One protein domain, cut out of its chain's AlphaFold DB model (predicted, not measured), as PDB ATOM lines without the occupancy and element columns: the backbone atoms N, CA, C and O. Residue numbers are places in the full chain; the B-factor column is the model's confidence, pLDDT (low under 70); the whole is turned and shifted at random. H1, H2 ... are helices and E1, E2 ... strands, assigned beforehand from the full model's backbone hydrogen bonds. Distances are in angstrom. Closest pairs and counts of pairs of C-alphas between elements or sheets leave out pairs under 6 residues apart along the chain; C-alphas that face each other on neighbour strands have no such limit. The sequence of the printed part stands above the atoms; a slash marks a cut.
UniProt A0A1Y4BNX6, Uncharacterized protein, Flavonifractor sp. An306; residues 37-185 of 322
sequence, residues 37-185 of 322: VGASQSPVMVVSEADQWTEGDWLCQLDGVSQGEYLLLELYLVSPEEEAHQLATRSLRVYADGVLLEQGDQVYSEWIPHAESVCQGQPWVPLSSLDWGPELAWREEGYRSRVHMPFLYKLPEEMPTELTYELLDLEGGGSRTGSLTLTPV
ATOM      1  N   VAL A  37      22.604   8.721  -0.395       55.97
ATOM      2  CA  VAL A  37      23.672   9.429  -1.136       55.97
ATOM      3  C   VAL A  37      24.286   8.546  -2.218       55.97
ATOM      4  O   VAL A  37      24.558   9.026  -3.312       55.97
ATOM      5  N   GLY A  38      24.415   7.239  -1.970       52.25
ATOM      6  CA  GLY A  38      24.905   6.281  -2.970       52.25
ATOM      7  C   GLY A  38      23.989   6.095  -4.190       52.25
ATOM      8  O   GLY A  38      24.453   5.591  -5.208       52.25
ATOM      9  N   ALA A  39      22.714   6.498  -4.112       53.66
ATOM     10  CA  ALA A  39      21.819   6.528  -5.271       53.66
ATOM     11  C   ALA A  39      22.052   7.767  -6.151       53.66
ATOM     12  O   ALA A  39      21.628   7.792  -7.306       53.66
ATOM     13  N   SER A  40      22.744   8.784  -5.631       59.34
ATOM     14  CA  SER A  40      23.117   9.940  -6.427       59.34
ATOM     15  C   SER A  40      24.360   9.691  -7.264       59.34
ATOM     16  O   SER A  40      25.353   9.129  -6.807       59.34
ATOM     17  N   GLN A  41      24.330  10.201  -8.491       62.25
ATOM     18  CA  GLN A  41      25.503  10.261  -9.358       62.25
ATOM     19  C   GLN A  41      26.405  11.466  -9.053       62.25
ATOM     20  O   GLN A  41      27.529  11.526  -9.551       62.25
ATOM     21  N   SER A  42      25.933  12.431  -8.256       67.62
ATOM     22  CA  SER A  42      26.668  13.645  -7.901       67.62
ATOM     23  C   SER A  42      27.006  13.675  -6.408       67.62
ATOM     24  O   SER A  42      26.204  13.203  -5.599       67.62
ATOM     25  N   PRO A  43      28.157  14.253  -6.018       72.81
ATOM     26  CA  PRO A  43      28.478  14.467  -4.613       72.81
ATOM     27  C   PRO A  43      27.368  15.251  -3.909       72.81
ATOM     28  O   PRO A  43      26.872  16.242  -4.450       72.81
ATOM     29  N   VAL A  44      27.001  14.791  -2.712       76.81
ATOM     30  CA  VAL A  44      26.091  15.492  -1.803       76.81
ATOM     31  C   VAL A  44      26.925  16.170  -0.730       76.81
ATOM     32  O   VAL A  44      27.767  15.526  -0.094       76.81
ATOM     33  N   MET A  45      26.683  17.459  -0.524       82.00
ATOM     34  CA  MET A  45      27.246  18.211   0.591       82.00
ATOM     35  C   MET A  45      26.117  18.742   1.451       82.00
ATOM     36  O   MET A  45      25.021  19.005   0.972       82.00
ATOM     37  N   VAL A  46      26.407  18.958   2.718       80.19
ATOM     38  CA  VAL A  46      25.459  19.506   3.685       80.19
ATOM     39  C   VAL A  46      26.105  20.630   4.455       80.19
ATOM     40  O   VAL A  46      27.324  20.635   4.651       80.19
ATOM     41  N   VAL A  47      25.287  21.577   4.895       81.69
ATOM     42  CA  VAL A  47      25.702  22.579   5.868       81.69
ATOM     43  C   VAL A  47      26.119  21.845   7.145       81.69
ATOM     44  O   VAL A  47      25.350  21.104   7.748       81.69
ATOM     45  N   SER A  48      27.386  21.996   7.534       78.19
ATOM     46  CA  SER A  48      27.983  21.217   8.625       78.19
ATOM     47  C   SER A  48      27.388  21.539   9.992       78.19
ATOM     48  O   SER A  48      27.407  20.708  10.897       78.19
ATOM     49  N   GLU A  49      26.931  22.778  10.150       80.81
ATOM     50  CA  GLU A  49      26.253  23.294  11.329       80.81
ATOM     51  C   GLU A  49      25.278  24.373  10.861       80.81
ATOM     52  O   GLU A  49      25.696  25.344  10.225       80.81
ATOM     53  N   ALA A  50      23.989  24.180  11.143       81.00
ATOM     54  CA  ALA A  50      22.967  25.164  10.820       81.00
ATOM     55  C   ALA A  50      23.264  26.486  11.547       81.00
ATOM     56  O   ALA A  50      23.563  26.493  12.744       81.00
ATOM     57  N   ASP A  51      23.146  27.613  10.847       87.56
ATOM     58  CA  ASP A  51      23.301  28.923  11.476       87.56
ATOM     59  C   ASP A  51      22.015  29.260  12.237       87.56
ATOM     60  O   ASP A  51      20.944  29.387  11.640       87.56
ATOM     61  N   GLN A  52      22.119  29.375  13.562       87.88
ATOM     62  CA  GLN A  52      20.995  29.638  14.456       87.88
ATOM     63  C   GLN A  52      21.150  30.983  15.167       87.88
ATOM     64  O   GLN A  52      22.217  31.336  15.679       87.88
ATOM     65  N   TRP A  53      20.060  31.743  15.243       89.69
ATOM     66  CA  TRP A  53      20.006  33.002  15.982       89.69
ATOM     67  C   TRP A  53      18.595  33.323  16.459       89.69
ATOM     68  O   TRP A  53      17.633  32.640  16.126       89.69
ATOM     69  N   THR A  54      18.472  34.386  17.250       88.00
ATOM     70  CA  THR A  54      17.183  34.863  17.756       88.00
ATOM     71  C   THR A  54      16.851  36.246  17.203       88.00
ATOM     72  O   THR A  54      17.689  37.152  17.269       88.00
ATOM     73  N   GLU A  55      15.622  36.429  16.729       85.12
ATOM     74  CA  GLU A  55      15.030  37.721  16.361       85.12
ATOM     75  C   GLU A  55      13.889  38.030  17.335       85.12
ATOM     76  O   GLU A  55      12.777  37.532  17.199       85.12
ATOM     77  N   GLY A  56      14.179  38.820  18.376       85.50
ATOM     78  CA  GLY A  56      13.247  38.965  19.495       85.50
ATOM     79  C   GLY A  56      13.064  37.626  20.212       85.50
ATOM     80  O   GLY A  56      14.046  37.066  20.699       85.50
ATOM     81  N   ASP A  57      11.827  37.130  20.244       84.44
ATOM     82  CA  ASP A  57      11.473  35.834  20.834       84.44
ATOM     83  C   ASP A  57      11.443  34.695  19.799       84.44
ATOM     84  O   ASP A  57      11.209  33.542  20.160       84.44
ATOM     85  N   TRP A  58      11.676  34.990  18.516       87.19
ATOM     86  CA  TRP A  58      11.692  33.981  17.462       87.19
ATOM     87  C   TRP A  58      13.060  33.309  17.356       87.19
ATOM     88  O   TRP A  58      14.092  33.986  17.322       87.19
ATOM     89  N   LEU A  59      13.064  31.984  17.227       86.12
ATOM     90  CA  LEU A  59      14.225  31.219  16.783       86.12
ATOM     91  C   LEU A  59      14.283  31.253  15.256       86.12
ATOM     92  O   LEU A  59      13.299  30.971  14.577       86.12
ATOM     93  N   CYS A  60      15.450  31.581  14.725       87.12
ATOM     94  CA  CYS A  60      15.749  31.541  13.305       87.12
ATOM     95  C   CYS A  60      16.833  30.492  13.059       87.12
ATOM     96  O   CYS A  60      17.834  30.463  13.777       87.12
ATOM     97  N   GLN A  61      16.643  29.656  12.042       86.06
ATOM     98  CA  GLN A  61      17.596  28.620  11.656       86.06
ATOM     99  C   GLN A  61      17.727  28.572  10.137       86.06
ATOM    100  O   GLN A  61      16.724  28.418   9.442       86.06
ATOM    101  N   LEU A  62      18.958  28.673   9.638       86.19
ATOM    102  CA  LEU A  62      19.296  28.476   8.231       86.19
ATOM    103  C   LEU A  62      20.156  27.221   8.087       86.19
ATOM    104  O   LEU A  62      21.240  27.133   8.666       86.19
ATOM    105  N   ASP A  63      19.672  26.274   7.298       83.06
ATOM    106  CA  ASP A  63      20.336  25.001   7.019       83.06
ATOM    107  C   ASP A  63      20.294  24.709   5.511       83.06
ATOM    108  O   ASP A  63      19.664  25.452   4.752       83.06
ATOM    109  N   GLY A  64      20.958  23.653   5.050       78.38
ATOM    110  CA  GLY A  64      20.790  23.222   3.671       78.38
ATOM    111  C   GLY A  64      21.709  22.119   3.175       78.38
ATOM    112  O   GLY A  64      22.574  21.586   3.870       78.38
ATOM    113  N   VAL A  65      21.510  21.808   1.903       79.38
ATOM    114  CA  VAL A  65      22.141  20.705   1.181       79.38
ATOM    115  C   VAL A  65      22.498  21.160  -0.223       79.38
ATOM    116  O   VAL A  65      21.752  21.909  -0.861       79.38
ATOM    117  N   SER A  66      23.611  20.669  -0.744       79.31
ATOM    118  CA  SER A  66      23.910  20.754  -2.160       79.31
ATOM    119  C   SER A  66      24.060  19.395  -2.801       79.31
ATOM    120  O   SER A  66      24.465  18.411  -2.178       79.31
ATOM    121  N   GLN A  67      23.749  19.369  -4.089       75.19
ATOM    122  CA  GLN A  67      23.921  18.202  -4.915       75.19
ATOM    123  C   GLN A  67      24.045  18.577  -6.383       75.19
ATOM    124  O   GLN A  67      23.202  19.279  -6.945       75.19
ATOM    125  N   GLY A  68      25.100  18.065  -7.015       75.81
ATOM    126  CA  GLY A  68      25.418  18.431  -8.391       75.81
ATOM    127  C   GLY A  68      25.579  19.947  -8.516       75.81
ATOM    128  O   GLY A  68      26.393  20.540  -7.816       75.81
ATOM    129  N   GLU A  69      24.785  20.564  -9.389       83.81
ATOM    130  CA  GLU A  69      24.819  22.007  -9.654       83.81
ATOM    131  C   GLU A  69      23.867  22.826  -8.769       83.81
ATOM    132  O   GLU A  69      23.704  24.017  -9.015       83.81
ATOM    133  N   TYR A  70      23.205  22.231  -7.773       85.12
ATOM    134  CA  TYR A  70      22.154  22.910  -7.011       85.12
ATOM    135  C   TYR A  70      22.437  22.935  -5.511       85.12
ATOM    136  O   TYR A  70      23.005  21.999  -4.952       85.12
ATOM    137  N   LEU A  71      22.006  24.014  -4.861       85.81
ATOM    138  CA  LEU A  71      22.019  24.214  -3.414       85.81
ATOM    139  C   LEU A  71      20.610  24.598  -2.963       85.81
ATOM    140  O   LEU A  71      20.105  25.638  -3.379       85.81
ATOM    141  N   LEU A  72      20.011  23.794  -2.089       83.56
ATOM    142  CA  LEU A  72      18.777  24.120  -1.385       83.56
ATOM    143  C   LEU A  72      19.130  24.587   0.028       83.56
ATOM    144  O   LEU A  72      19.699  23.828   0.810       83.56
ATOM    145  N   LEU A  73      18.777  25.827   0.345       85.31
ATOM    146  CA  LEU A  73      18.819  26.368   1.697       85.31
ATOM    147  C   LEU A  73      17.402  26.480   2.250       85.31
ATOM    148  O   LEU A  73      16.510  26.986   1.574       85.31
ATOM    149  N   GLU A  74      17.201  26.056   3.487       81.62
ATOM    150  CA  GLU A  74      15.923  26.140   4.184       81.62
ATOM    151  C   GLU A  74      16.047  27.088   5.373       81.62
ATOM    152  O   GLU A  74      16.847  26.875   6.286       81.62
ATOM    153  N   LEU A  75      15.244  28.151   5.360       84.50
ATOM    154  CA  LEU A  75      15.112  29.072   6.480       84.50
ATOM    155  C   LEU A  75      13.851  28.739   7.272       84.50
ATOM    156  O   LEU A  75      12.737  28.790   6.741       84.50
ATOM    157  N   TYR A  76      14.029  28.490   8.560       83.19
ATOM    158  CA  TYR A  76      12.948  28.340   9.521       83.19
ATOM    159  C   TYR A  76      12.900  29.552  10.447       83.19
ATOM    160  O   TYR A  76      13.918  29.954  11.012       83.19
ATOM    161  N   LEU A  77      11.705  30.116  10.615       86.12
ATOM    162  CA  LEU A  77      11.383  31.073  11.673       86.12
ATOM    163  C   LEU A  77      10.386  30.399  12.610       86.12
ATOM    164  O   LEU A  77       9.365  29.896  12.146       86.12
ATOM    165  N   VAL A  78      10.663  30.361  13.906       86.06
ATOM    166  CA  VAL A  78       9.876  29.607  14.885       86.06
ATOM    167  C   VAL A  78       9.518  30.519  16.054       86.06
ATOM    168  O   VAL A  78      10.396  31.076  16.706       86.06
ATOM    169  N   SER A  79       8.219  30.686  16.313       88.50
ATOM    170  CA  SER A  79       7.686  31.598  17.330       88.50
ATOM    171  C   SER A  79       7.119  30.832  18.531       88.50
ATOM    172  O   SER A  79       6.452  29.804  18.349       88.50
ATOM    173  N   PRO A  80       7.358  31.303  19.773       89.50
ATOM    174  CA  PRO A  80       6.722  30.776  20.978       89.50
ATOM    175  C   PRO A  80       5.249  31.174  21.103       89.50
ATOM    176  O   PRO A  80       4.538  30.637  21.956       89.50
ATOM    177  N   GLU A  81       4.775  32.081  20.254       89.94
ATOM    178  CA  GLU A  81       3.379  32.490  20.164       89.94
ATOM    179  C   GLU A  81       2.721  31.915  18.908       89.94
ATOM    180  O   GLU A  81       3.390  31.466  17.981       89.94
ATOM    181  N   GLU A  82       1.389  31.861  18.903       86.56
ATOM    182  CA  GLU A  82       0.635  31.481  17.710       86.56
ATOM    183  C   GLU A  82       0.505  32.710  16.802       86.56
ATOM    184  O   GLU A  82      -0.338  33.582  17.025       86.56
ATOM    185  N   GLU A  83       1.374  32.797  15.798       82.81
ATOM    186  CA  GLU A  83       1.394  33.906  14.849       82.81
ATOM    187  C   GLU A  83       0.258  33.767  13.829       82.81
ATOM    188  O   GLU A  83       0.116  32.750  13.151       82.81
ATOM    189  N   ALA A  84      -0.561  34.812  13.699       70.94
ATOM    190  CA  ALA A  84      -1.737  34.812  12.821       70.94
ATOM    191  C   ALA A  84      -1.575  35.675  11.554       70.94
ATOM    192  O   ALA A  84      -2.529  35.847  10.791       70.94
ATOM    193  N   HIS A  85      -0.403  36.276  11.340       69.19
ATOM    194  CA  HIS A  85      -0.142  37.163  10.205       69.19
ATOM    195  C   HIS A  85       0.547  36.414   9.045       69.19
ATOM    196  O   HIS A  85       1.071  35.328   9.232       69.19
ATOM    197  N   GLN A  86       0.506  36.948   7.817       66.00
ATOM    198  CA  GLN A  86       1.116  36.326   6.615       66.00
ATOM    199  C   GLN A  86       2.508  36.881   6.283       66.00
ATOM    200  O   GLN A  86       3.036  36.685   5.193       66.00
ATOM    201  N   LEU A  87       3.053  37.666   7.202       66.00
ATOM    202  CA  LEU A  87       4.167  38.553   6.947       66.00
ATOM    203  C   LEU A  87       5.438  37.874   7.481       66.00
ATOM    204  O   LEU A  87       5.924  38.166   8.558       66.00
ATOM    205  N   ALA A  88       5.918  36.846   6.797       76.44
ATOM    206  CA  ALA A  88       7.268  36.347   7.024       76.44
ATOM    207  C   ALA A  88       7.992  36.373   5.693       76.44
ATOM    208  O   ALA A  88       8.174  35.352   5.033       76.44
ATOM    209  N   THR A  89       8.331  37.580   5.260       81.44
ATOM    210  CA  THR A  89       8.996  37.802   3.981       81.44
ATOM    211  C   THR A  89      10.486  38.021   4.208       81.44
ATOM    212  O   THR A  89      10.909  38.904   4.964       81.44
ATOM    213  N   ARG A  90      11.305  37.203   3.546       85.94
ATOM    214  CA  ARG A  90      12.765  37.271   3.614       85.94
ATOM    215  C   ARG A  90      13.358  37.271   2.210       85.94
ATOM    216  O   ARG A  90      12.856  36.605   1.307       85.94
ATOM    217  N   SER A  91      14.443  38.015   2.036       88.38
ATOM    218  CA  SER A  91      15.309  37.914   0.860       88.38
ATOM    219  C   SER A  91      16.641  37.336   1.298       88.38
ATOM    220  O   SER A  91      17.272  37.884   2.200       88.38
ATOM    221  N   LEU A  92      17.053  36.236   0.675       90.75
ATOM    222  CA  LEU A  92      18.339  35.604   0.921       90.75
ATOM    223  C   LEU A  92      19.213  35.764  -0.323       90.75
ATOM    224  O   LEU A  92      18.816  35.427  -1.440       90.75
ATOM    225  N   ARG A  93      20.420  36.285  -0.134       93.31
ATOM    226  CA  ARG A  93      21.477  36.316  -1.145       93.31
ATOM    227  C   ARG A  93      22.628  35.471  -0.658       93.31
ATOM    228  O   ARG A  93      23.069  35.644   0.473       93.31
ATOM    229  N   VAL A  94      23.128  34.597  -1.518       94.94
ATOM    230  CA  VAL A  94      24.195  33.653  -1.182       94.94
ATOM    231  C   VAL A  94      25.368  33.888  -2.110       94.94
ATOM    232  O   VAL A  94      25.184  34.134  -3.300       94.94
ATOM    233  N   TYR A  95      26.571  33.812  -1.567       95.81
ATOM    234  CA  TYR A  95      27.806  34.069  -2.281       95.81
ATOM    235  C   TYR A  95      28.775  32.906  -2.089       95.81
ATOM    236  O   TYR A  95      29.020  32.489  -0.956       95.81
ATOM    237  N   ALA A  96      29.379  32.454  -3.184       95.44
ATOM    238  CA  ALA A  96      30.543  31.573  -3.187       95.44
ATOM    239  C   ALA A  96      31.758  32.391  -3.640       95.44
ATOM    240  O   ALA A  96      31.691  33.065  -4.667       95.44
ATOM    241  N   ASP A  97      32.831  32.415  -2.847       92.44
ATOM    242  CA  ASP A  97      34.040  33.215  -3.124       92.44
ATOM    243  C   ASP A  97      33.759  34.699  -3.450       92.44
ATOM    244  O   ASP A  97      34.419  35.336  -4.273       92.44
ATOM    245  N   GLY A  98      32.740  35.271  -2.799       92.44
ATOM    246  CA  GLY A  98      32.297  36.656  -3.005       92.44
ATOM    247  C   GLY A  98      31.477  36.895  -4.281       92.44
ATOM    248  O   GLY A  98      31.077  38.032  -4.538       92.44
ATOM    249  N   VAL A  99      31.191  35.856  -5.067       94.44
ATOM    250  CA  VAL A  99      30.328  35.909  -6.254       94.44
ATOM    251  C   VAL A  99      28.907  35.513  -5.870       94.44
ATOM    252  O   VAL A  99      28.697  34.453  -5.288       94.44
ATOM    253  N   LEU A 100      27.935  36.367  -6.200       93.62
ATOM    254  CA  LEU A 100      26.513  36.108  -5.961       93.62
ATOM    255  C   LEU A 100      26.051  34.894  -6.778       93.62
ATOM    256  O   LEU A 100      26.229  34.872  -7.997       93.62
ATOM    257  N   LEU A 101      25.442  33.921  -6.106       93.00
ATOM    258  CA  LEU A 101      24.827  32.761  -6.740       93.00
ATOM    259  C   LEU A 101      23.499  33.139  -7.400       93.00
ATOM    260  O   LEU A 101      22.743  33.969  -6.889       93.00
ATOM    261  N   GLU A 102      23.206  32.503  -8.532       90.88
ATOM    262  CA  GLU A 102      21.927  32.665  -9.220       90.88
ATOM    263  C   GLU A 102      20.840  31.917  -8.448       90.88
ATOM    264  O   GLU A 102      20.935  30.705  -8.254       90.88
ATOM    265  N   GLN A 103      19.816  32.645  -8.003       88.00
ATOM    266  CA  GLN A 103      18.628  32.063  -7.389       88.00
ATOM    267  C   GLN A 103      17.577  31.779  -8.462       88.00
ATOM    268  O   GLN A 103      17.367  32.586  -9.374       88.00
ATOM    269  N   GLY A 104      16.867  30.674  -8.319       82.12
ATOM    270  CA  GLY A 104      15.783  30.309  -9.213       82.12
ATOM    271  C   GLY A 104      15.044  29.092  -8.707       82.12
ATOM    272  O   GLY A 104      15.415  28.510  -7.693       82.12
ATOM    273  N   ASP A 105      14.026  28.704  -9.455       75.31
ATOM    274  CA  ASP A 105      13.313  27.457  -9.240       75.31
ATOM    275  C   ASP A 105      13.701  26.458 -10.324       75.31
ATOM    276  O   ASP A 105      13.878  26.804 -11.496       75.31
ATOM    277  N   GLN A 106      13.787  25.190  -9.943       64.69
ATOM    278  CA  GLN A 106      13.823  24.098 -10.898       64.69
ATOM    279  C   GLN A 106      12.393  23.598 -11.091       64.69
ATOM    280  O   GLN A 106      11.825  22.973 -10.197       64.69
ATOM    281  N   VAL A 107      11.804  23.890 -12.251       65.25
ATOM    282  CA  VAL A 107      10.446  23.456 -12.590       65.25
ATOM    283  C   VAL A 107      10.537  22.447 -13.720       65.25
ATOM    284  O   VAL A 107      11.040  22.739 -14.805       65.25
ATOM    285  N   TYR A 108      10.054  21.242 -13.439       62.84
ATOM    286  CA  TYR A 108      10.192  20.075 -14.294       62.84
ATOM    287  C   TYR A 108      11.667  19.705 -14.524       62.84
ATOM    288  O   TYR A 108      12.317  19.115 -13.657       62.84
ATOM    289  N   SER A 109      12.244  20.183 -15.627       59.94
ATOM    290  CA  SER A 109      13.674  20.060 -15.919       59.94
ATOM    291  C   SER A 109      14.330  21.368 -16.349       59.94
ATOM    292  O   SER A 109      15.476  21.376 -16.801       59.94
ATOM    293  N   GLU A 110      13.618  22.480 -16.211       67.62
ATOM    294  CA  GLU A 110      14.081  23.793 -16.626       67.62
ATOM    295  C   GLU A 110      14.427  24.637 -15.405       67.62
ATOM    296  O   GLU A 110      13.697  24.684 -14.412       67.62
ATOM    297  N   TRP A 111      15.571  25.311 -15.488       81.38
ATOM    298  CA  TRP A 111      15.951  26.307 -14.501       81.38
ATOM    299  C   TRP A 111      15.286  27.637 -14.840       81.38
ATOM    300  O   TRP A 111      15.510  28.194 -15.920       81.38
ATOM    301  N   ILE A 112      14.486  28.148 -13.911       80.50
ATOM    302  CA  ILE A 112      13.780  29.417 -14.036       80.50
ATOM    303  C   ILE A 112      14.433  30.417 -13.075       80.50
ATOM    304  O   ILE A 112      14.147  30.388 -11.877       80.50
ATOM    305  N   PRO A 113      15.302  31.317 -13.564       83.50
ATOM    306  CA  PRO A 113      15.961  32.290 -12.705       83.50
ATOM    307  C   PRO A 113      14.958  33.325 -12.182       83.50
ATOM    308  O   PRO A 113      14.113  33.836 -12.926       83.50
ATOM    309  N   HIS A 114      15.088  33.696 -10.910       78.75
ATOM    310  CA  HIS A 114      14.338  34.814 -10.349       78.75
ATOM    311  C   HIS A 114      15.039  36.138 -10.662       78.75
ATOM    312  O   HIS A 114      16.225  36.314 -10.396       78.75
ATOM    313  N   ALA A 115      14.288  37.100 -11.206       63.75
ATOM    314  CA  ALA A 115      14.819  38.434 -11.497       63.75
ATOM    315  C   ALA A 115      15.170  39.225 -10.219       63.75
ATOM    316  O   ALA A 115      16.060  40.072 -10.242       63.75
ATOM    317  N   GLU A 116      14.482  38.937  -9.110       61.59
ATOM    318  CA  GLU A 116      14.727  39.505  -7.786       61.59
ATOM    319  C   GLU A 116      14.641  38.374  -6.751       61.59
ATOM    320  O   GLU A 116      13.693  37.594  -6.775       61.59
ATOM    321  N   SER A 117      15.631  38.274  -5.856       57.50
ATOM    322  CA  SER A 117      15.755  37.254  -4.796       57.50
ATOM    323  C   SER A 117      14.718  37.409  -3.675       57.50
ATOM    324  O   SER A 117      15.068  37.498  -2.496       57.50
ATOM    325  N   VAL A 118      13.444  37.558  -4.023       56.62
ATOM    326  CA  VAL A 118      12.354  37.829  -3.085       56.62
ATOM    327  C   VAL A 118      11.394  36.652  -3.114       56.62
ATOM    328  O   VAL A 118      10.565  36.530  -4.012       56.62
ATOM    329  N   CYS A 119      11.496  35.794  -2.105       56.41
ATOM    330  CA  CYS A 119      10.473  34.793  -1.846       56.41
ATOM    331  C   CYS A 119       9.273  35.498  -1.198       56.41
ATOM    332  O   CYS A 119       9.431  36.255  -0.237       56.41
ATOM    333  N   GLN A 120       8.072  35.297  -1.751       55.19
ATOM    334  CA  GLN A 120       6.841  35.811  -1.147       55.19
ATOM    335  C   GLN A 120       6.616  35.186   0.231       55.19
ATOM    336  O   GLN A 120       6.858  33.994   0.422       55.19
ATOM    337  N   GLY A 121       6.120  36.004   1.164       56.88
ATOM    338  CA  GLY A 121       5.813  35.584   2.524       56.88
ATOM    339  C   GLY A 121       4.872  34.385   2.545       56.88
ATOM    340  O   GLY A 121       3.780  34.414   1.971       56.88
ATOM    341  N   GLN A 122       5.321  33.321   3.202       67.88
ATOM    342  CA  GLN A 122       4.473  32.185   3.534       67.88
ATOM    343  C   GLN A 122       3.647  32.532   4.780       67.88
ATOM    344  O   GLN A 122       4.135  33.239   5.668       67.88
ATOM    345  N   PRO A 123       2.397  32.048   4.880       75.06
ATOM    346  CA  PRO A 123       1.642  32.174   6.114       75.06
ATOM    347  C   PRO A 123       2.351  31.416   7.238       75.06
ATOM    348  O   PRO A 123       2.881  30.323   7.030       75.06
ATOM    349  N   TRP A 124       2.305  31.980   8.445       84.81
ATOM    350  CA  TRP A 124       2.692  31.243   9.638       84.81
ATOM    351  C   TRP A 124       1.796  30.014   9.804       84.81
ATOM    352  O   TRP A 124       0.571  30.076   9.661       84.81
ATOM    353  N   VAL A 125       2.427  28.880  10.090       83.44
ATOM    354  CA  VAL A 125       1.775  27.587  10.274       83.44
ATOM    355  C   VAL A 125       1.770  27.257  11.767       83.44
ATOM    356  O   VAL A 125       2.846  27.174  12.371       83.44
ATOM    357  N   PRO A 126       0.597  27.040  12.388       86.38
ATOM    358  CA  PRO A 126       0.521  26.580  13.768       86.38
ATOM    359  C   PRO A 126       1.162  25.198  13.921       86.38
ATOM    360  O   PRO A 126       0.761  24.240  13.257       86.38
ATOM    361  N   LEU A 127       2.094  25.053  14.862       79.00
ATOM    362  CA  LEU A 127       2.716  23.767  15.204       79.00
ATOM    363  C   LEU A 127       1.696  22.782  15.803       79.00
ATOM    364  O   LEU A 127       1.903  21.576  15.778       79.00
ATOM    365  N   SER A 128       0.567  23.272  16.323       79.19
ATOM    366  CA  SER A 128      -0.548  22.429  16.773       79.19
ATOM    367  C   SER A 128      -1.299  21.742  15.634       79.19
ATOM    368  O   SER A 128      -2.027  20.793  15.894       79.19
ATOM    369  N   SER A 129      -1.177  22.248  14.403       70.06
ATOM    370  CA  SER A 129      -1.769  21.632  13.209       70.06
ATOM    371  C   SER A 129      -0.844  20.610  12.547       70.06
ATOM    372  O   SER A 129      -1.263  19.899  11.637       70.06
ATOM    373  N   LEU A 130       0.407  20.552  13.008       64.75
ATOM    374  CA  LEU A 130       1.424  19.634  12.537       64.75
ATOM    375  C   LEU A 130       1.567  18.506  13.555       64.75
ATOM    376  O   LEU A 130       1.871  18.736  14.726       64.75
ATOM    377  N   ASP A 131       1.362  17.277  13.099       54.28
ATOM    378  CA  ASP A 131       1.547  16.081  13.923       54.28
ATOM    379  C   ASP A 131       2.852  15.338  13.576       54.28
ATOM    380  O   ASP A 131       3.050  14.203  14.006       54.28
ATOM    381  N   TRP A 132       3.748  15.951  12.789       50.53
ATOM    382  CA  TRP A 132       4.977  15.337  12.268       50.53
ATOM    383  C   TRP A 132       6.034  16.380  11.848       50.53
ATOM    384  O   TRP A 132       5.681  17.531  11.606       50.53
ATOM    385  N   GLY A 133       7.299  15.943  11.716       49.41
ATOM    386  CA  GLY A 133       8.441  16.750  11.229       49.41
ATOM    387  C   GLY A 133       9.317  17.393  12.339       49.41
ATOM    388  O   GLY A 133       8.975  17.193  13.508       49.41
ATOM    389  N   PRO A 134      10.444  18.099  12.016       49.91
ATOM    390  CA  PRO A 134      11.310  18.843  12.980       49.91
ATOM    391  C   PRO A 134      10.530  19.763  13.921       49.91
ATOM    392  O   PRO A 134      10.940  20.070  15.038       49.91
ATOM    393  N   GLU A 135       9.338  20.132  13.487       61.59
ATOM    394  CA  GLU A 135       8.340  20.908  14.194       61.59
ATOM    395  C   GLU A 135       7.843  20.286  15.492       61.59
ATOM    396  O   GLU A 135       7.415  21.021  16.384       61.59
ATOM    397  N   LEU A 136       7.878  18.957  15.612       61.31
ATOM    398  CA  LEU A 136       7.499  18.273  16.844       61.31
ATOM    399  C   LEU A 136       8.472  18.602  17.974       61.31
ATOM    400  O   LEU A 136       8.012  18.953  19.060       61.31
ATOM    401  N   ALA A 137       9.778  18.565  17.700       66.12
ATOM    402  CA  ALA A 137      10.802  18.939  18.669       66.12
ATOM    403  C   ALA A 137      10.619  20.400  19.108       66.12
ATOM    404  O   ALA A 137      10.519  20.683  20.300       66.12
ATOM    405  N   TRP A 138      10.409  21.322  18.160       73.00
ATOM    406  CA  TRP A 138      10.110  22.722  18.492       73.00
ATOM    407  C   TRP A 138       8.837  22.871  19.336       73.00
ATOM    408  O   TRP A 138       8.790  23.656  20.285       73.00
ATOM    409  N   ARG A 139       7.790  22.096  19.053       74.12
ATOM    410  CA  ARG A 139       6.568  22.106  19.864       74.12
ATOM    411  C   ARG A 139       6.824  21.623  21.294       74.12
ATOM    412  O   ARG A 139       6.263  22.191  22.230       74.12
ATOM    413  N   GLU A 140       7.647  20.593  21.473       72.88
ATOM    414  CA  GLU A 140       8.044  20.071  22.789       72.88
ATOM    415  C   GLU A 140       8.921  21.057  23.571       72.88
ATOM    416  O   GLU A 140       8.778  21.180  24.790       72.88
ATOM    417  N   GLU A 141       9.740  21.837  22.869       74.69
ATOM    418  CA  GLU A 141      10.526  22.947  23.420       74.69
ATOM    419  C   GLU A 141       9.682  24.184  23.775       74.69
ATOM    420  O   GLU A 141      10.161  25.099  24.447       74.69
ATOM    421  N   GLY A 142       8.399  24.194  23.399       82.06
ATOM    422  CA  GLY A 142       7.427  25.214  23.789       82.06
ATOM    423  C   GLY A 142       7.046  26.202  22.689       82.06
ATOM    424  O   GLY A 142       6.260  27.112  22.964       82.06
ATOM    425  N   TYR A 143       7.532  26.016  21.461       85.69
ATOM    426  CA  TYR A 143       7.135  26.835  20.320       85.69
ATOM    427  C   TYR A 143       5.695  26.540  19.862       85.69
ATOM    428  O   TYR A 143       5.140  25.462  20.108       85.69
ATOM    429  N   ARG A 144       5.051  27.506  19.191       88.94
ATOM    430  CA  ARG A 144       3.628  27.439  18.807       88.94
ATOM    431  C   ARG A 144       3.344  27.619  17.321       88.94
ATOM    432  O   ARG A 144       2.386  27.013  16.842       88.94
ATOM    433  N   SER A 145       4.155  28.360  16.578       88.44
ATOM    434  CA  SER A 145       4.023  28.466  15.119       88.44
ATOM    435  C   SER A 145       5.371  28.589  14.430       88.44
ATOM    436  O   SER A 145       6.355  28.982  15.051       88.44
ATOM    437  N   ARG A 146       5.410  28.285  13.133       85.12
ATOM    438  CA  ARG A 146       6.612  28.425  12.312       85.12
ATOM    439  C   ARG A 146       6.329  28.989  10.928       85.12
ATOM    440  O   ARG A 146       5.207  28.911  10.435       85.12
ATOM    441  N   VAL A 147       7.385  29.417  10.259       83.81
ATOM    442  CA  VAL A 147       7.452  29.613   8.812       83.81
ATOM    443  C   VAL A 147       8.637  28.820   8.278       83.81
ATOM    444  O   VAL A 147       9.678  28.753   8.924       83.81
ATOM    445  N   HIS A 148       8.455  28.204   7.111       80.19
ATOM    446  CA  HIS A 148       9.517  27.560   6.341       80.19
ATOM    447  C   HIS A 148       9.640  28.265   4.988       80.19
ATOM    448  O   HIS A 148       8.630  28.474   4.314       80.19
ATOM    449  N   MET A 149      10.861  28.633   4.608       81.25
ATOM    450  CA  MET A 149      11.185  29.282   3.342       81.25
ATOM    451  C   MET A 149      12.352  28.551   2.663       81.25
ATOM    452  O   MET A 149      13.489  28.691   3.120       81.25
ATOM    453  N   PRO A 150      12.096  27.792   1.585       79.94
ATOM    454  CA  PRO A 150      13.149  27.202   0.772       79.94
ATOM    455  C   PRO A 150      13.718  28.227  -0.220       79.94
ATOM    456  O   PRO A 150      12.983  29.008  -0.827       79.94
ATOM    457  N   PHE A 151      15.033  28.193  -0.415       83.50
ATOM    458  CA  PHE A 151      15.772  28.998  -1.382       83.50
ATOM    459  C   PHE A 151      16.688  28.091  -2.197       83.50
ATOM    460  O   PHE A 151      17.592  27.459  -1.649       83.50
ATOM    461  N   LEU A 152      16.472  28.040  -3.508       84.88
ATOM    462  CA  LEU A 152      17.257  27.211  -4.412       84.88
ATOM    463  C   LEU A 152      18.229  28.076  -5.225       84.88
ATOM    464  O   LEU A 152      17.863  29.112  -5.787       84.88
ATOM    465  N   TYR A 153      19.484  27.640  -5.279       88.25
ATOM    466  CA  TYR A 153      20.567  28.319  -5.982       88.25
ATOM    467  C   TYR A 153      21.285  27.379  -6.931       88.25
ATOM    468  O   TYR A 153      21.461  26.193  -6.639       88.25
ATOM    469  N   LYS A 154      21.778  27.943  -8.031       88.56
ATOM    470  CA  LYS A 154      22.728  27.272  -8.906       88.56
ATOM    471  C   LYS A 154      24.152  27.470  -8.388       88.56
ATOM    472  O   LYS A 154      24.603  28.598  -8.183       88.56
ATOM    473  N   LEU A 155      24.851  26.364  -8.174       89.25
ATOM    474  CA  LEU A 155      26.249  26.322  -7.779       89.25
ATOM    475  C   LEU A 155      27.185  26.478  -8.988       89.25
ATOM    476  O   LEU A 155      26.823  26.116 -10.111       89.25
ATOM    477  N   PRO A 156      28.402  27.007  -8.770       89.88
ATOM    478  CA  PRO A 156      29.458  26.975  -9.774       89.88
ATOM    479  C   PRO A 156      29.932  25.540 -10.056       89.88
ATOM    480  O   PRO A 156      29.705  24.626  -9.266       89.88
ATOM    481  N   GLU A 157      30.627  25.356 -11.184       86.12
ATOM    482  CA  GLU A 157      31.175  24.054 -11.607       86.12
ATOM    483  C   GLU A 157      32.152  23.471 -10.571       86.12
ATOM    484  O   GLU A 157      32.140  22.272 -10.295       86.12
ATOM    485  N   GLU A 158      32.978  24.327  -9.958       88.19
ATOM    486  CA  GLU A 158      33.780  23.956  -8.795       88.19
ATOM    487  C   GLU A 158      32.940  24.114  -7.527       88.19
ATOM    488  O   GLU A 158      32.606  25.226  -7.124       88.19
ATOM    489  N   MET A 159      32.585  22.989  -6.908       84.56
ATOM    490  CA  MET A 159      31.695  22.968  -5.752       84.56
ATOM    491  C   MET A 159      32.321  23.704  -4.552       84.56
ATOM    492  O   MET A 159      33.389  23.298  -4.079       84.56
ATOM    493  N   PRO A 160      31.670  24.756  -4.024       91.06
ATOM    494  CA  PRO A 160      32.210  25.513  -2.907       91.06
ATOM    495  C   PRO A 160      32.133  24.705  -1.608       91.06
ATOM    496  O   PRO A 160      31.227  23.897  -1.406       91.06
ATOM    497  N   THR A 161      33.075  24.960  -0.704       92.19
ATOM    498  CA  THR A 161      33.062  24.420   0.672       92.19
ATOM    499  C   THR A 161      32.672  25.471   1.706       92.19
ATOM    500  O   THR A 161      32.306  25.133   2.826       92.19
ATOM    501  N   GLU A 162      32.693  26.746   1.326       94.62
ATOM    502  CA  GLU A 162      32.265  27.863   2.157       94.62
ATOM    503  C   GLU A 162      31.328  28.761   1.355       94.62
ATOM    504  O   GLU A 162      31.556  29.056   0.180       94.62
ATOM    505  N   LEU A 163      30.268  29.206   2.016       96.44
ATOM    506  CA  LEU A 163      29.302  30.155   1.497       96.44
ATOM    507  C   LEU A 163      29.177  31.309   2.482       96.44
ATOM    508  O   LEU A 163      29.272  31.127   3.695       96.44
ATOM    509  N   THR A 164      28.902  32.499   1.970       97.31
ATOM    510  CA  THR A 164      28.447  33.628   2.791       97.31
ATOM    511  C   THR A 164      27.063  34.043   2.347       97.31
ATOM    512  O   THR A 164      26.689  33.819   1.197       97.31
ATOM    513  N   TYR A 165      26.286  34.627   3.248       95.81
ATOM    514  CA  TYR A 165      24.939  35.059   2.914       95.81
ATOM    515  C   TYR A 165      24.607  36.435   3.489       95.81
ATOM    516  O   TYR A 165      25.168  36.863   4.501       95.81
ATOM    517  N   GLU A 166      23.676  37.115   2.826       94.62
ATOM    518  CA  GLU A 166      22.970  38.303   3.296       94.62
ATOM    519  C   GLU A 166      21.477  37.966   3.341       94.62
ATOM    520  O   GLU A 166      20.877  37.623   2.322       94.62
ATOM    521  N   LEU A 167      20.889  38.053   4.528       92.31
ATOM    522  CA  LEU A 167      19.468  37.875   4.774       92.31
ATOM    523  C   LEU A 167      18.851  39.235   5.096       92.31
ATOM    524  O   LEU A 167      19.325  39.941   5.988       92.31
ATOM    525  N   LEU A 168      17.784  39.591   4.391       89.69
ATOM    526  CA  LEU A 168      17.024  40.818   4.607       89.69
ATOM    527  C   LEU A 168      15.614  40.479   5.084       89.69
ATOM    528  O   LEU A 168      14.890  39.726   4.429       89.69
ATOM    529  N   ASP A 169      15.218  41.085   6.198       86.31
ATOM    530  CA  ASP A 169      13.830  41.168   6.631       86.31
ATOM    531  C   ASP A 169      13.148  42.301   5.866       86.31
ATOM    532  O   ASP A 169      13.403  43.487   6.104       86.31
ATOM    533  N   LEU A 170      12.279  41.931   4.926       81.56
ATOM    534  CA  LEU A 170      11.597  42.886   4.055       81.56
ATOM    535  C   LEU A 170      10.439  43.618   4.746       81.56
ATOM    536  O   LEU A 170       9.820  44.493   4.141       81.56
ATOM    537  N   GLU A 171      10.166  43.303   6.008       78.56
ATOM    538  CA  GLU A 171       9.037  43.836   6.762       78.56
ATOM    539  C   GLU A 171       9.494  44.645   7.966       78.56
ATOM    540  O   GLU A 171       9.077  45.791   8.141       78.56
ATOM    541  N   GLY A 172      10.390  44.068   8.769       74.31
ATOM    542  CA  GLY A 172      11.027  44.725   9.904       74.31
ATOM    543  C   GLY A 172      12.206  45.618   9.512       74.31
ATOM    544  O   GLY A 172      12.642  46.443  10.316       74.31
ATOM    545  N   GLY A 173      12.723  45.489   8.282       76.06
ATOM    546  CA  GLY A 173      13.858  46.268   7.775       76.06
ATOM    547  C   GLY A 173      15.215  45.869   8.367       76.06
ATOM    548  O   GLY A 173      16.179  46.629   8.252       76.06
ATOM    549  N   GLY A 174      15.289  44.712   9.030       83.06
ATOM    550  CA  GLY A 174      16.521  44.139   9.562       83.06
ATOM    551  C   GLY A 174      17.377  43.476   8.484       83.06
ATOM    552  O   GLY A 174      16.880  43.053   7.441       83.06
ATOM    553  N   SER A 175      18.677  43.363   8.744       89.88
ATOM    554  CA  SER A 175      19.578  42.556   7.925       89.88
ATOM    555  C   SER A 175      20.531  41.741   8.786       89.88
ATOM    556  O   SER A 175      20.933  42.156   9.877       89.88
ATOM    557  N   ARG A 176      20.898  40.571   8.273       92.75
ATOM    558  CA  ARG A 176      21.878  39.666   8.861       92.75
ATOM    559  C   ARG A 176      22.840  39.207   7.780       92.75
ATOM    560  O   ARG A 176      22.444  38.978   6.643       92.75
ATOM    561  N   THR A 177      24.094  39.026   8.158       95.62
ATOM    562  CA  THR A 177      25.057  38.285   7.352       95.62
ATOM    563  C   THR A 177      25.609  37.121   8.155       95.62
ATOM    564  O   THR A 177      25.706  37.195   9.382       95.62
ATOM    565  N   GLY A 178      25.979  36.054   7.460       95.31
ATOM    566  CA  GLY A 178      26.583  34.877   8.068       95.31
ATOM    567  C   GLY A 178      27.381  34.066   7.058       95.31
ATOM    568  O   GLY A 178      27.548  34.466   5.900       95.31
ATOM    569  N   SER A 179      27.898  32.935   7.519       95.38
ATOM    570  CA  SER A 179      28.683  32.000   6.719       95.38
ATOM    571  C   SER A 179      28.238  30.575   6.994       95.38
ATOM    572  O   SER A 179      27.970  30.235   8.143       95.38
ATOM    573  N   LEU A 180      28.213  29.750   5.954       93.44
ATOM    574  CA  LEU A 180      27.891  28.331   6.025       93.44
ATOM    575  C   LEU A 180      29.080  27.534   5.495       93.44
ATOM    576  O   LEU A 180      29.673  27.900   4.478       93.44
ATOM    577  N   THR A 181      29.414  26.435   6.160       91.31
ATOM    578  CA  THR A 181      30.424  25.489   5.679       91.31
ATOM    579  C   THR A 181      29.718  24.266   5.118       91.31
ATOM    580  O   THR A 181      28.909  23.651   5.806       91.31
ATOM    581  N   LEU A 182      30.024  23.915   3.873       86.88
ATOM    582  CA  LEU A 182      29.538  22.706   3.222       86.88
ATOM    583  C   LEU A 182      30.546  21.577   3.420       86.88
ATOM    584  O   LEU A 182      31.717  21.689   3.047       86.88
ATOM    585  N   THR A 183      30.085  20.464   3.977       85.06
ATOM    586  CA  THR A 183      30.886  19.252   4.161       85.06
ATOM    587  C   THR A 183      30.339  18.104   3.328       85.06
ATOM    588  O   THR A 183      29.120  17.940   3.270       85.06
ATOM    589  N   PRO A 184      31.213  17.295   2.704       80.06
ATOM    590  CA  PRO A 184      30.773  16.128   1.961       80.06
ATOM    591  C   PRO A 184      30.140  15.115   2.904       80.06
ATOM    592  O   PRO A 184      30.634  14.884   4.012       80.06
ATOM    593  N   VAL A 185      29.073  14.491   2.427       74.44
ATOM    594  CA  VAL A 185      28.451  13.357   3.099       74.44
ATOM    595  C   VAL A 185      29.117  12.067   2.636       74.44
ATOM    596  O   VAL A 185      29.334  11.860   1.438       74.44
TER     597      VAL A 185
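This is residues 37 to 185 of the 322 residues of an uncharacterized protein of Flavonifractor sp. An306 (UniProt A0A1Y4BNX6). A flattened barrel of antiparallel strands, nearly closed: E2, E3, E4 and E8 make one wall, E5, E9 and E10 make the wall across from it, E1 joins E3 to E10, and a gap with no strand pairing remains between E5 and E8. The hairpin of E6 and E7 continues the sheet from the last residues of E8 away from the barrel, and the short helix H1 lies outside near the other end of E8. The printed part has 149 residues, with ten named strands and one named helix in the order E1 E2 E3 E4 E5 E6 E7 H1 E8 E9 E10, and its class is mostly strand. The strands form one branched, antiparallel, strongly twisted sheet in which E3 has three neighbours. The whole is compact, with a radius of gyration of the C-alphas of 15.8 A and spans of 43 by 35 by 30 A.

The longest strands by residues are E3, residues 58 to 67, 30.0 A from first to last C-alpha; E4, residues 70 to 79, 29.6 A; E8, residues 145 to 154, 30.5 A; and E10, residues 175 to 184, 29.3 A. E9 is residues 162 to 169, 23.2 A, and E5 is residues 90 to 96, 19.9 A. E6 is residues 102 to 107, 15.1 A, and E2 is residues 51 to 55, 13.0 A. The shorter elements are E1, residues 44 to 47; E7, residues 110 to 113; and H1, residues 135 to 140. E1 begins at C-alpha 44, (26.091, 15.492, -1.803), E8 begins at C-alpha 145, (4.023, 28.466, 15.119), and E10 ends at C-alpha 184, (30.773, 16.128, 1.961).

E2, E3 and E4 are a meander, each strand the antiparallel neighbour of the one before, and both E2 with E3 and E3 with E4 are hairpins. In the second, N 63 and O 74 are 3.1 A apart, within hydrogen-bond range. E1 and E2 lie on one side of E3 and E4 on the other; N 53 and O 60 join E2 to E3 at 3.0 A, and N 45 and O 66 join E1 to E3 at 2.9 A. E8 is the antiparallel neighbour of E4 at 164 degrees, with N 75 and O 149 at 2.9 A. E10 is on the other side of E1 from E3, with N 183 and O 46 at 2.8 A. Its pairing is staggered: residues 182 to 184 pair with E1 and residues 175 to 181 with E9, where N 163 and O 180 are 2.8 A apart in the hairpin of E9 and E10. E5 is an edge strand beside E9, with N 93 and O 166 at 2.8 A. Across the gap, the closest C-alphas of E5 and E8 are those of Leu 92 and Phe 151, 7.5 A apart. E6 pairs with E8 by N 154 and O 102, 2.9 A, and with E7, a hairpin, by N 105 and O 112, 3.0 A. H1 is on the sheet but only grazes it, with residues 135 to 139; its closest C-alpha to E4 is that of Trp 138, 7.8 A from Val 78. Every O i to N i+4 pair in H1 is within hydrogen-bond range.

The two C-alphas farthest apart are those of Glu 82 and Glu 158, 43.1 A, and the printed part has no cut. The link from E7 to H1 is long, 21 residues, and its residues 125 to 126 pair briefly with residues 145 to 146 of E8, antiparallel. The mean pLDDT of the printed part is 80.1; residues 37 to 42, 85 to 87, 106 to 110, 115 to 122 and 130 to 137 are under 70.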